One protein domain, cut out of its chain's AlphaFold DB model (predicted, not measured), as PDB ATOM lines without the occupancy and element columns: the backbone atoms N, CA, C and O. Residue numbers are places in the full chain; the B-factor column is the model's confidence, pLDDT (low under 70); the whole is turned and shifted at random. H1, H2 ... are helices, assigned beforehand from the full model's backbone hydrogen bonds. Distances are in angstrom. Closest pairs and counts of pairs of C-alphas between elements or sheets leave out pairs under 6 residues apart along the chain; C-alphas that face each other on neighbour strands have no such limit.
ATOM      1  N   GLN A  39     -13.528   9.574 -29.430       63.88
ATOM      2  CA  GLN A  39     -13.586  10.448 -28.246       63.88
ATOM      3  C   GLN A  39     -13.576  11.940 -28.627       63.88
ATOM      4  O   GLN A  39     -14.218  12.761 -27.969       63.88
ATOM      5  N   THR A  40     -12.849  12.295 -29.690       69.00
ATOM      6  CA  THR A  40     -12.714  13.689 -30.145       69.00
ATOM      7  C   THR A  40     -13.961  14.172 -30.877       69.00
ATOM      8  O   THR A  40     -14.411  15.296 -30.640       69.00
ATOM      9  N   ASP A  41     -14.581  13.306 -31.678       82.44
ATOM     10  CA  ASP A  41     -15.848  13.601 -32.343       82.44
ATOM     11  C   ASP A  41     -16.995  13.731 -31.338       82.44
ATOM     12  O   ASP A  41     -17.782  14.672 -31.429       82.44
ATOM     13  N   LEU A  42     -17.036  12.875 -30.311       87.31
ATOM     14  CA  LEU A  42     -17.998  13.008 -29.213       87.31
ATOM     15  C   LEU A  42     -17.811  14.311 -28.429       87.31
ATOM     16  O   LEU A  42     -18.800  14.936 -28.054       87.31
ATOM     17  N   ALA A  43     -16.571  14.743 -28.181       87.44
ATOM     18  CA  ALA A  43     -16.303  16.005 -27.492       87.44
ATOM     19  C   ALA A  43     -16.759  17.217 -28.321       87.44
ATOM     20  O   ALA A  43     -17.428  18.105 -27.788       87.44
ATOM     21  N   ARG A  44     -16.461  17.216 -29.628       88.75
ATOM     22  CA  ARG A  44     -16.901  18.252 -30.576       88.75
ATOM     23  C   ARG A  44     -18.425  18.315 -30.667       88.75
ATOM     24  O   ARG A  44     -19.016  19.390 -30.607       88.75
ATOM     25  N   GLU A  45     -19.067  17.156 -30.766       91.19
ATOM     26  CA  GLU A  45     -20.522  17.043 -30.777       91.19
ATOM     27  C   GLU A  45     -21.133  17.537 -29.459       91.19
ATOM     28  O   GLU A  45     -22.114  18.276 -29.464       91.19
ATOM     29  N   ASN A  46     -20.527  17.209 -28.315       95.25
ATOM     30  CA  ASN A  46     -21.003  17.681 -27.015       95.25
ATOM     31  C   ASN A  46     -20.937  19.207 -26.905       95.25
ATOM     32  O   ASN A  46     -21.854  19.823 -26.366       95.25
ATOM     33  N   GLU A  47     -19.872  19.821 -27.418       94.88
ATOM     34  CA  GLU A  47     -19.740  21.274 -27.464       94.88
ATOM     35  C   GLU A  47     -20.829  21.907 -28.340       94.88
ATOM     36  O   GLU A  47     -21.528  22.814 -27.878       94.88
ATOM     37  N   ARG A  48     -21.059  21.370 -29.547       96.06
ATOM     38  CA  ARG A  48     -22.158  21.802 -30.426       96.06
ATOM     39  C   ARG A  48     -23.507  21.723 -29.713       96.06
ATOM     40  O   ARG A  48     -24.243  22.709 -29.662       96.06
ATOM     41  N   LEU A  49     -23.806  20.577 -29.101       96.69
ATOM     42  CA  LEU A  49     -25.059  20.355 -28.384       96.69
ATOM     43  C   LEU A  49     -25.210  21.288 -27.183       96.69
ATOM     44  O   LEU A  49     -26.324  21.715 -26.886       96.69
ATOM     45  N   ARG A  50     -24.130  21.629 -26.474       96.50
ATOM     46  CA  ARG A  50     -24.183  22.598 -25.366       96.50
ATOM     47  C   ARG A  50     -24.552  23.994 -25.857       96.50
ATOM     48  O   ARG A  50     -25.362  24.653 -25.205       96.50
ATOM     49  N   LEU A  51     -24.003  24.418 -26.993       96.06
ATOM     50  CA  LEU A  51     -24.338  25.702 -27.612       96.06
ATOM     51  C   LEU A  51     -25.805  25.735 -28.057       96.06
ATOM     52  O   LEU A  51     -26.530  26.665 -27.704       96.06
ATOM     53  N   GLU A  52     -26.275  24.695 -28.745       95.12
ATOM     54  CA  GLU A  52     -27.683  24.580 -29.151       95.12
ATOM     55  C   GLU A  52     -28.626  24.554 -27.945       95.12
ATOM     56  O   GLU A  52     -29.612  25.288 -27.910       95.12
ATOM     57  N   ASN A  53     -28.301  23.778 -26.907       97.12
ATOM     58  CA  ASN A  53     -29.092  23.740 -25.680       97.12
ATOM     59  C   ASN A  53     -29.158  25.102 -24.990       97.12
ATOM     60  O   ASN A  53     -30.198  25.456 -24.438       97.12
ATOM     61  N   HIS A  54     -28.070  25.871 -24.998       95.00
ATOM     62  CA  HIS A  54     -28.079  27.217 -24.440       95.00
ATOM     63  C   HIS A  54     -29.053  28.127 -25.202       95.00
ATOM     64  O   HIS A  54     -29.911  28.750 -24.574       95.00
ATOM     65  N   VAL A  55     -29.000  28.114 -26.540       93.62
ATOM     66  CA  VAL A  55     -29.936  28.863 -27.395       93.62
ATOM     67  C   VAL A  55     -31.379  28.430 -27.132       93.62
ATOM     68  O   VAL A  55     -32.217  29.267 -26.808       93.62
ATOM     69  N   LEU A  56     -31.669  27.129 -27.176       95.00
ATOM     70  CA  LEU A  56     -33.020  26.600 -26.963       95.00
ATOM     71  C   LEU A  56     -33.573  26.946 -25.578       95.00
ATOM     72  O   LEU A  56     -34.762  27.232 -25.425       95.00
ATOM     73  N   ARG A  57     -32.721  26.935 -24.546       95.44
ATOM     74  CA  ARG A  57     -33.122  27.332 -23.195       95.44
ATOM     75  C   ARG A  57     -33.478  28.810 -23.130       95.44
ATOM     76  O   ARG A  57     -34.502  29.131 -22.536       95.44
ATOM     77  N   GLU A  58     -32.689  29.689 -23.743       94.19
ATOM     78  CA  GLU A  58     -33.042  31.109 -23.829       94.19
ATOM     79  C   GLU A  58     -34.367  31.325 -24.564       94.19
ATOM     80  O   GLU A  58     -35.246  32.021 -24.054       94.19
ATOM     81  N   GLU A  59     -34.544  30.702 -25.732       94.56
ATOM     82  CA  GLU A  59     -35.769  30.839 -26.527       94.56
ATOM     83  C   GLU A  59     -37.000  30.347 -25.755       94.56
ATOM     84  O   GLU A  59     -38.042  31.009 -25.742       94.56
ATOM     85  N   ARG A  60     -36.867  29.232 -25.025       96.00
ATOM     86  CA  ARG A  60     -37.919  28.715 -24.143       96.00
ATOM     87  C   ARG A  60     -38.277  29.700 -23.032       96.00
ATOM     88  O   ARG A  60     -39.458  29.850 -22.724       96.00
ATOM     89  N   GLU A  61     -37.297  30.348 -22.409       95.94
ATOM     90  CA  GLU A  61     -37.562  31.336 -21.356       95.94
ATOM     91  C   GLU A  61     -38.282  32.574 -21.903       95.94
ATOM     92  O   GLU A  61     -39.218  33.074 -21.271       95.94
ATOM     93  N   ILE A  62     -37.931  33.016 -23.113       95.06
ATOM     94  CA  ILE A  62     -38.649  34.096 -23.797       95.06
ATOM     95  C   ILE A  62     -40.091  33.674 -24.084       95.06
ATOM     96  O   ILE A  62     -41.013  34.428 -23.779       95.06
ATOM     97  N   LEU A  63     -40.322  32.472 -24.622       94.00
ATOM     98  CA  LEU A  63     -41.672  31.962 -24.896       94.00
ATOM     99  C   LEU A  63     -42.525  31.864 -23.628       94.00
ATOM    100  O   LEU A  63     -43.673  32.300 -23.624       94.00
ATOM    101  N   LYS A  64     -41.957  31.363 -22.526       94.69
ATOM    102  CA  LYS A  64     -42.656  31.304 -21.234       94.69
ATOM    103  C   LYS A  64     -43.097  32.682 -20.752       94.69
ATOM    104  O   LYS A  64     -44.219  32.823 -20.278       94.69
ATOM    105  N   LYS A  65     -42.246  33.702 -20.873       92.50
ATOM    106  CA  LYS A  65     -42.575  35.067 -20.432       92.50
ATOM    107  C   LYS A  65     -43.503  35.798 -21.400       92.50
ATOM    108  O   LYS A  65     -44.360  36.557 -20.968       92.50
ATOM    109  N   SER A  66     -43.366  35.541 -22.695       92.62
ATOM    110  CA  SER A  66     -44.151  36.203 -23.741       92.62
ATOM    111  C   SER A  66     -45.492  35.540 -24.042       92.62
ATOM    112  O   SER A  66     -46.266  36.107 -24.811       92.62
ATOM    113  N   HIS A  67     -45.813  34.382 -23.450       91.88
ATOM    114  CA  HIS A  67     -47.017  33.610 -23.789       91.88
ATOM    115  C   HIS A  67     -48.307  34.455 -23.812       91.88
ATOM    116  O   HIS A  67     -49.136  34.287 -24.705       91.88
ATOM    117  N   ALA A  68     -48.441  35.424 -22.899       89.31
ATOM    118  CA  ALA A  68     -49.592  36.321 -22.814       89.31
ATOM    119  C   ALA A  68     -49.710  37.313 -23.993       89.31
ATOM    120  O   ALA A  68     -50.817  37.749 -24.318       89.31
ATOM    121  N   VAL A  69     -48.594  37.664 -24.647       90.06
ATOM    122  CA  VAL A  69     -48.536  38.646 -25.747       90.06
ATOM    123  C   VAL A  69     -48.464  38.016 -27.142       90.06
ATOM    124  O   VAL A  69     -48.704  38.707 -28.132       90.06
ATOM    125  N   LEU A  70     -48.190  36.710 -27.256       86.25
ATOM    126  CA  LEU A  70     -48.022  36.028 -28.551       86.25
ATOM    127  C   LEU A  70     -49.261  36.129 -29.456       86.25
ATOM    128  O   LEU A  70     -49.128  36.322 -30.661       86.25
ATOM    129  N   CYS A  71     -50.466  36.070 -28.888       86.75
ATOM    130  CA  CYS A  71     -51.726  36.190 -29.635       86.75
ATOM    131  C   CYS A  71     -52.287  37.621 -29.658       86.75
ATOM    132  O   CYS A  71     -53.427  37.835 -30.063       86.75
ATOM    133  N   LYS A  72     -51.511  38.605 -29.196       88.94
ATOM    134  CA  LYS A  72     -51.942  40.000 -29.102       88.94
ATOM    135  C   LYS A  72     -51.479  40.811 -30.320       88.94
ATOM    136  O   LYS A  72     -50.621  40.335 -31.080       88.94
ATOM    137  N   PRO A  73     -52.041  42.020 -30.526       89.56
ATOM    138  CA  PRO A  73     -51.605  42.937 -31.575       89.56
ATOM    139  C   PRO A  73     -50.105  43.237 -31.510       89.56
ATOM    140  O   PRO A  73     -49.471  43.109 -30.459       89.56
ATOM    141  N   LYS A  74     -49.538  43.664 -32.644       85.69
ATOM    142  CA  LYS A  74     -48.096  43.929 -32.779       85.69
ATOM    143  C   LYS A  74     -47.591  44.953 -31.760       85.69
ATOM    144  O   LYS A  74     -46.484  44.783 -31.264       85.69
ATOM    145  N   ASP A  75     -48.414  45.928 -31.386       84.88
ATOM    146  CA  ASP A  75     -48.054  46.956 -30.403       84.88
ATOM    147  C   ASP A  75     -47.735  46.351 -29.031       84.88
ATOM    148  O   ASP A  75     -46.673  46.613 -28.476       84.88
ATOM    149  N   MET A  76     -48.561  45.418 -28.537       87.19
ATOM    150  CA  MET A  76     -48.293  44.715 -27.273       87.19
ATOM    151  C   MET A  76     -47.038  43.835 -27.348       87.19
ATOM    152  O   MET A  76     -46.313  43.690 -26.363       87.19
ATOM    153  N   ARG A  77     -46.737  43.267 -28.523       90.19
ATOM    154  CA  ARG A  77     -45.482  42.529 -28.735       90.19
ATOM    155  C   ARG A  77     -44.278  43.472 -28.696       90.19
ATOM    156  O   ARG A  77     -43.271  43.137 -28.080       90.19
ATOM    157  N   PHE A  78     -44.376  44.659 -29.295       89.69
ATOM    158  CA  PHE A  78     -43.325  45.675 -29.222       89.69
ATOM    159  C   PHE A  78     -43.148  46.239 -27.807       89.69
ATOM    160  O   PHE A  78     -42.009  46.482 -27.397       89.69
ATOM    161  N   ALA A  79     -44.229  46.371 -27.034       88.38
ATOM    162  CA  ALA A  79     -44.173  46.719 -25.617       88.38
ATOM    163  C   ALA A  79     -43.330  45.703 -24.830       88.38
ATOM    164  O   ALA A  79     -42.377  46.090 -24.151       88.38
ATOM    165  N   PHE A  80     -43.611  44.407 -25.017       91.62
ATOM    166  CA  PHE A  80     -42.840  43.323 -24.407       91.62
ATOM    167  C   PHE A  80     -41.359  43.363 -24.814       91.62
ATOM    168  O   PHE A  80     -40.485  43.221 -23.957       91.62
ATOM    169  N   ILE A  81     -41.056  43.604 -26.102       92.12
ATOM    170  CA  ILE A  81     -39.668  43.732 -26.588       92.12
ATOM    171  C   ILE A  81     -38.944  44.849 -25.840       92.12
ATOM    172  O   ILE A  81     -37.811  44.658 -25.406       92.12
ATOM    173  N   ARG A  82     -39.576  46.013 -25.664       90.44
ATOM    174  CA  ARG A  82     -38.952  47.151 -24.978       90.44
ATOM    175  C   ARG A  82     -38.658  46.871 -23.513       90.44
ATOM    176  O   ARG A  82     -37.609  47.291 -23.040       90.44
ATOM    177  N   GLU A  83     -39.580  46.216 -22.820       91.12
ATOM    178  CA  GLU A  83     -39.427  45.851 -21.411       91.12
ATOM    179  C   GLU A  83     -38.256  44.879 -21.218       91.12
ATOM    180  O   GLU A  83     -37.451  45.031 -20.302       91.12
ATOM    181  N   HIS A  84     -38.100  43.935 -22.144       92.69
ATOM    182  CA  HIS A  84     -37.150  42.834 -22.016       92.69
ATOM    183  C   HIS A  84     -35.862  42.992 -22.841       92.69
ATOM    184  O   HIS A  84     -35.002  42.106 -22.822       92.69
ATOM    185  N   ARG A  85     -35.673  44.132 -23.521       91.44
ATOM    186  CA  ARG A  85     -34.487  44.425 -24.355       91.44
ATOM    187  C   ARG A  85     -33.159  44.433 -23.593       91.44
ATOM    188  O   ARG A  85     -32.108  44.400 -24.219       91.44
ATOM    189  N   ALA A  86     -33.204  44.551 -22.266       91.88
ATOM    190  CA  ALA A  86     -32.021  44.490 -21.410       91.88
ATOM    191  C   ALA A  86     -31.574  43.044 -21.130       91.88
ATOM    192  O   ALA A  86     -30.412  42.822 -20.807       91.88
ATOM    193  N   CYS A  87     -32.482  42.068 -21.248       92.75
ATOM    194  CA  CYS A  87     -32.201  40.662 -20.955       92.75
ATOM    195  C   CYS A  87     -31.818  39.861 -22.203       92.75
ATOM    196  O   CYS A  87     -30.975  38.975 -22.112       92.75
ATOM    197  N   TRP A  88     -32.429  40.154 -23.354       93.25
ATOM    198  CA  TRP A  88     -32.188  39.422 -24.603       93.25
ATOM    199  C   TRP A  88     -31.989  40.362 -25.785       93.25
ATOM    200  O   TRP A  88     -32.463  41.500 -25.782       93.25
ATOM    201  N   SER A  89     -31.324  39.863 -26.830       93.00
ATOM    202  CA  SER A  89     -31.128  40.637 -28.053       93.00
ATOM    203  C   SER A  89     -32.460  40.934 -28.746       93.00
ATOM    204  O   SER A  89     -33.364  40.096 -28.813       93.00
ATOM    205  N   ILE A  90     -32.564  42.139 -29.313       92.12
ATOM    206  CA  ILE A  90     -33.751  42.581 -30.059       92.12
ATOM    207  C   ILE A  90     -34.036  41.627 -31.222       92.12
ATOM    208  O   ILE A  90     -35.185  41.271 -31.456       92.12
ATOM    209  N   GLU A  91     -33.001  41.159 -31.923       92.44
ATOM    210  CA  GLU A  91     -33.154  40.208 -33.027       92.44
ATOM    211  C   GLU A  91     -33.824  38.905 -32.586       92.44
ATOM    212  O   GLU A  91     -34.719  38.408 -33.273       92.44
ATOM    213  N   ARG A  92     -33.423  38.366 -31.426       93.31
ATOM    214  CA  ARG A  92     -33.995  37.133 -30.882       93.31
ATOM    215  C   ARG A  92     -35.441  37.340 -30.458       93.31
ATOM    216  O   ARG A  92     -36.299  36.538 -30.818       93.31
ATOM    217  N   LEU A  93     -35.725  38.441 -29.768       93.44
ATOM    218  CA  LEU A  93     -37.087  38.794 -29.371       93.44
ATOM    219  C   LEU A  93     -38.006  38.974 -30.588       93.44
ATOM    220  O   LEU A  93     -39.089  38.395 -30.631       93.44
ATOM    221  N   CYS A  94     -37.559  39.706 -31.611       92.62
ATOM    222  CA  CYS A  94     -38.314  39.902 -32.849       92.62
ATOM    223  C   CYS A  94     -38.580  38.581 -33.583       92.62
ATOM    224  O   CYS A  94     -39.700  38.351 -34.040       92.62
ATOM    225  N   ARG A  95     -37.583  37.687 -33.645       92.56
ATOM    226  CA  ARG A  95     -37.727  36.353 -34.240       92.56
ATOM    227  C   ARG A  95     -38.790  35.524 -33.518       92.56
ATOM    228  O   ARG A  95     -39.688  35.000 -34.168       92.56
ATOM    229  N   ILE A  96     -38.715  35.441 -32.189       93.44
ATOM    230  CA  ILE A  96     -39.628  34.618 -31.378       93.44
ATOM    231  C   ILE A  96     -41.057  35.168 -31.405       93.44
ATOM    232  O   ILE A  96     -42.012  34.404 -31.515       93.44
ATOM    233  N   LEU A  97     -41.220  36.493 -31.364       91.88
ATOM    234  CA  LEU A  97     -42.534  37.149 -31.410       91.88
ATOM    235  C   LEU A  97     -43.095  37.306 -32.833       91.88
ATOM    236  O   LEU A  97     -44.184  37.870 -33.008       91.88
ATOM    237  N   GLN A  98     -42.361  36.819 -33.841       90.44
ATOM    238  CA  GLN A  98     -42.702  36.881 -35.263       90.44
ATOM    239  C   GLN A  98     -43.000  38.310 -35.748       90.44
ATOM    240  O   GLN A  98     -43.968  38.564 -36.470       90.44
ATOM    241  N   VAL A  99     -42.171  39.270 -35.335       90.81
ATOM    242  CA  VAL A  99     -42.227  40.662 -35.800       90.81
ATOM    243  C   VAL A  99     -40.957  41.023 -36.564       90.81
ATOM    244  O   VAL A  99     -39.869  40.521 -36.292       90.81
ATOM    245  N   SER A 100     -41.087  41.908 -37.551       88.62
ATOM    246  CA  SER A 100     -39.938  42.390 -38.319       88.62
ATOM    247  C   SER A 100     -39.066  43.298 -37.451       88.62
ATOM    248  O   SER A 100     -39.561  44.280 -36.895       88.62
ATOM    249  N   THR A 101     -37.760  43.025 -37.397       86.19
ATOM    250  CA  THR A 101     -36.770  43.892 -36.732       86.19
ATOM    251  C   THR A 101     -36.756  45.303 -37.315       86.19
ATOM    252  O   THR A 101     -36.586  46.261 -36.573       86.19
ATOM    253  N   ARG A 102     -37.025  45.453 -38.621       84.94
ATOM    254  CA  ARG A 102     -37.125  46.761 -39.297       84.94
ATOM    255  C   ARG A 102     -38.283  47.621 -38.793       84.94
ATOM    256  O   ARG A 102     -38.241  48.834 -38.943       84.94
ATOM    257  N   CYS A 103     -39.318  47.000 -38.232       80.06
ATOM    258  CA  CYS A 103     -40.483  47.706 -37.701       80.06
ATOM    259  C   CYS A 103     -40.317  48.089 -36.223       80.06
ATOM    260  O   CYS A 103     -41.178  48.775 -35.683       80.06
ATOM    261  N   TYR A 104     -39.240  47.649 -35.565       80.19
ATOM    262  CA  TYR A 104     -38.953  48.009 -34.184       80.19
ATOM    263  C   TYR A 104     -38.083  49.269 -34.137       80.19
ATOM    264  O   TYR A 104     -36.911  49.237 -34.509       80.19
ATOM    265  N   VAL A 105     -38.650  50.371 -33.643       78.31
ATOM    266  CA  VAL A 105     -37.925  51.630 -33.431       78.31
ATOM    267  C   VAL A 105     -37.673  51.815 -31.930       78.31
ATOM    268  O   VAL A 105     -38.625  52.036 -31.171       78.31
ATOM    269  N   PRO A 106     -36.417  51.717 -31.453       70.69
ATOM    270  CA  PRO A 106     -36.113  51.944 -30.046       70.69
ATOM    271  C   PRO A 106     -36.410  53.402 -29.669       70.69
ATOM    272  O   PRO A 106     -35.918  54.329 -30.301       70.69
ATOM    273  N   GLY A 107     -37.221  53.601 -28.625       67.81
ATOM    274  CA  GLY A 107     -37.547  54.934 -28.098       67.81
ATOM    275  C   GLY A 107     -38.843  55.558 -28.623       67.81
ATOM    276  O   GLY A 107     -39.211  56.626 -28.145       67.81
ATOM    277  N   PHE A 108     -39.576  54.901 -29.530       63.56
ATOM    278  CA  PHE A 108     -40.912  55.372 -29.900       63.56
ATOM    279  C   PHE A 108     -41.901  55.126 -28.739       63.56
ATOM    280  O   PHE A 108     -41.977  53.993 -28.230       63.56
ATOM    281  N   PRO A 109     -42.627  56.160 -28.266       58.34
ATOM    282  CA  PRO A 109     -43.613  56.000 -27.209       58.34
ATOM    283  C   PRO A 109     -44.727  55.079 -27.701       58.34
ATOM    284  O   PRO A 109     -45.265  55.242 -28.794       58.34
ATOM    285  N   ASP A 110     -45.051  54.081 -26.885       60.09
ATOM    286  CA  ASP A 110     -46.125  53.152 -27.219       60.09
ATOM    287  C   ASP A 110     -47.429  53.848 -26.852       60.09
ATOM    288  O   ASP A 110     -47.787  53.950 -25.677       60.09
ATOM    289  N   VAL A 111     -48.084  54.403 -27.869       56.75
ATOM    290  CA  VAL A 111     -49.370  55.090 -27.737       56.75
ATOM    291  C   VAL A 111     -50.504  54.128 -27.351       56.75
ATOM    292  O   VAL A 111     -51.560  54.590 -26.927       56.75
ATOM    293  N   PHE A 112     -50.276  52.810 -27.411       52.84
ATOM    294  CA  PHE A 112     -51.245  51.760 -27.094       52.84
ATOM    295  C   PHE A 112     -50.984  51.059 -25.747       52.84
ATOM    296  O   PHE A 112     -51.894  50.433 -25.204       52.84
ATOM    297  N   ALA A 113     -49.801  51.221 -25.135       52.72
ATOM    298  CA  ALA A 113     -49.463  50.633 -23.826       52.72
ATOM    299  C   ALA A 113     -50.419  51.049 -22.693       52.72
ATOM    300  O   ALA A 113     -50.624  50.295 -21.744       52.72
ATOM    301  N   LYS A 114     -51.027  52.241 -22.779       44.75
ATOM    302  CA  LYS A 114     -51.963  52.732 -21.754       44.75
ATOM    303  C   LYS A 114     -53.322  52.021 -21.760       44.75
ATOM    304  O   LYS A 114     -54.080  52.207 -20.815       44.75
ATOM    305  N   ALA A 115     -53.638  51.216 -22.775       50.72
ATOM    306  CA  ALA A 115     -54.964  50.612 -22.908       50.72
ATOM    307  C   ALA A 115     -55.169  49.327 -22.083       50.72
ATOM    308  O   ALA A 115     -56.310  48.928 -21.896       50.72
ATOM    309  N   ASN A 116     -54.108  48.694 -21.565       48.88
ATOM    310  CA  ASN A 116     -54.203  47.346 -20.980       48.88
ATOM    311  C   ASN A 116     -53.603  47.188 -19.571       48.88
ATOM    312  O   ASN A 116     -53.324  46.073 -19.147       48.88
ATOM    313  N   ALA A 117     -53.444  48.274 -18.810       45.19
ATOM    314  CA  ALA A 117     -53.022  48.202 -17.403       45.19
ATOM    315  C   ALA A 117     -54.165  47.838 -16.418       45.19
ATOM    316  O   ALA A 117     -54.001  47.987 -15.211       45.19
ATOM    317  N   LEU A 118     -55.327  47.394 -16.915       39.66
ATOM    318  CA  LEU A 118     -56.522  47.070 -16.123       39.66
ATOM    319  C   LEU A 118     -57.212  45.800 -16.648       39.66
ATOM    320  O   LEU A 118     -58.325  45.878 -17.154       39.66
ATOM    321  N   THR A 119     -56.568  44.636 -16.569       35.25
ATOM    322  CA  THR A 119     -57.198  43.307 -16.388       35.25
ATOM    323  C   THR A 119     -56.111  42.320 -15.984       35.25
ATOM    324  O   THR A 119     -56.397  41.450 -15.137       35.25
TER     325      THR A 119
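AT A GLANCE: This is residues 39 to 119 of the 119 residues of the protein "Transposase" of Gluconobacter cerinus (UniProt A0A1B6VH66). A long helix, H1, sticks out with residues 39 to 54 as an arm from a small head, where its later part meets the short helices H2 and H3; residues 97 to 119 follow with no named element. The 81 printed residues, with named helices H1, H2 and H3 in that order and no named strand, are all helix in class. The whole is loose, radius of gyration of the C-alphas 16.4 A, spanning 58 by 27 by 19 A.

HOW THE PARTS SIT: Start at H1, residues 39 to 66; its residues 59 to 63 alone touch H3, residues 90 to 96, about perpendicular at 86 degrees, the closest C-alphas being Glu 59 and Ile 96, 7.3 A apart. Look next at H2, residues 74 to 84, which only just touches H3, with 3 pairs of C-alphas within 8 A, the closest Ile 81 and Leu 93 at 6.2 A, at a steep tilt of 53 degrees, opposite ways. H1 and H2 are close but not clearly touching, C-alphas Ser 66 and Phe 80 being closest at 7.3 A. In H1, H2 and H3 every O i to N i+4 pair is within hydrogen-bond range.

IN THESE COORDINATES: Find C-alpha 39 at (-13.586, 10.448, -28.246); from there H1 runs 40.2 A to C-alpha 66. H2 spans 15.4 A, and H3 runs 10.0 A to C-alpha 96 at (-39.628, 34.618, -31.378).

THE WHOLE: The C-alphas of Gln 39 and Ala 115, the two farthest apart, are 57.9 A apart. The printed part has no cut; the link H2 to H3 is tight, H1 to H2 short. Look for pLDDT under 70 at residues 39 to 40 and 107 to 119.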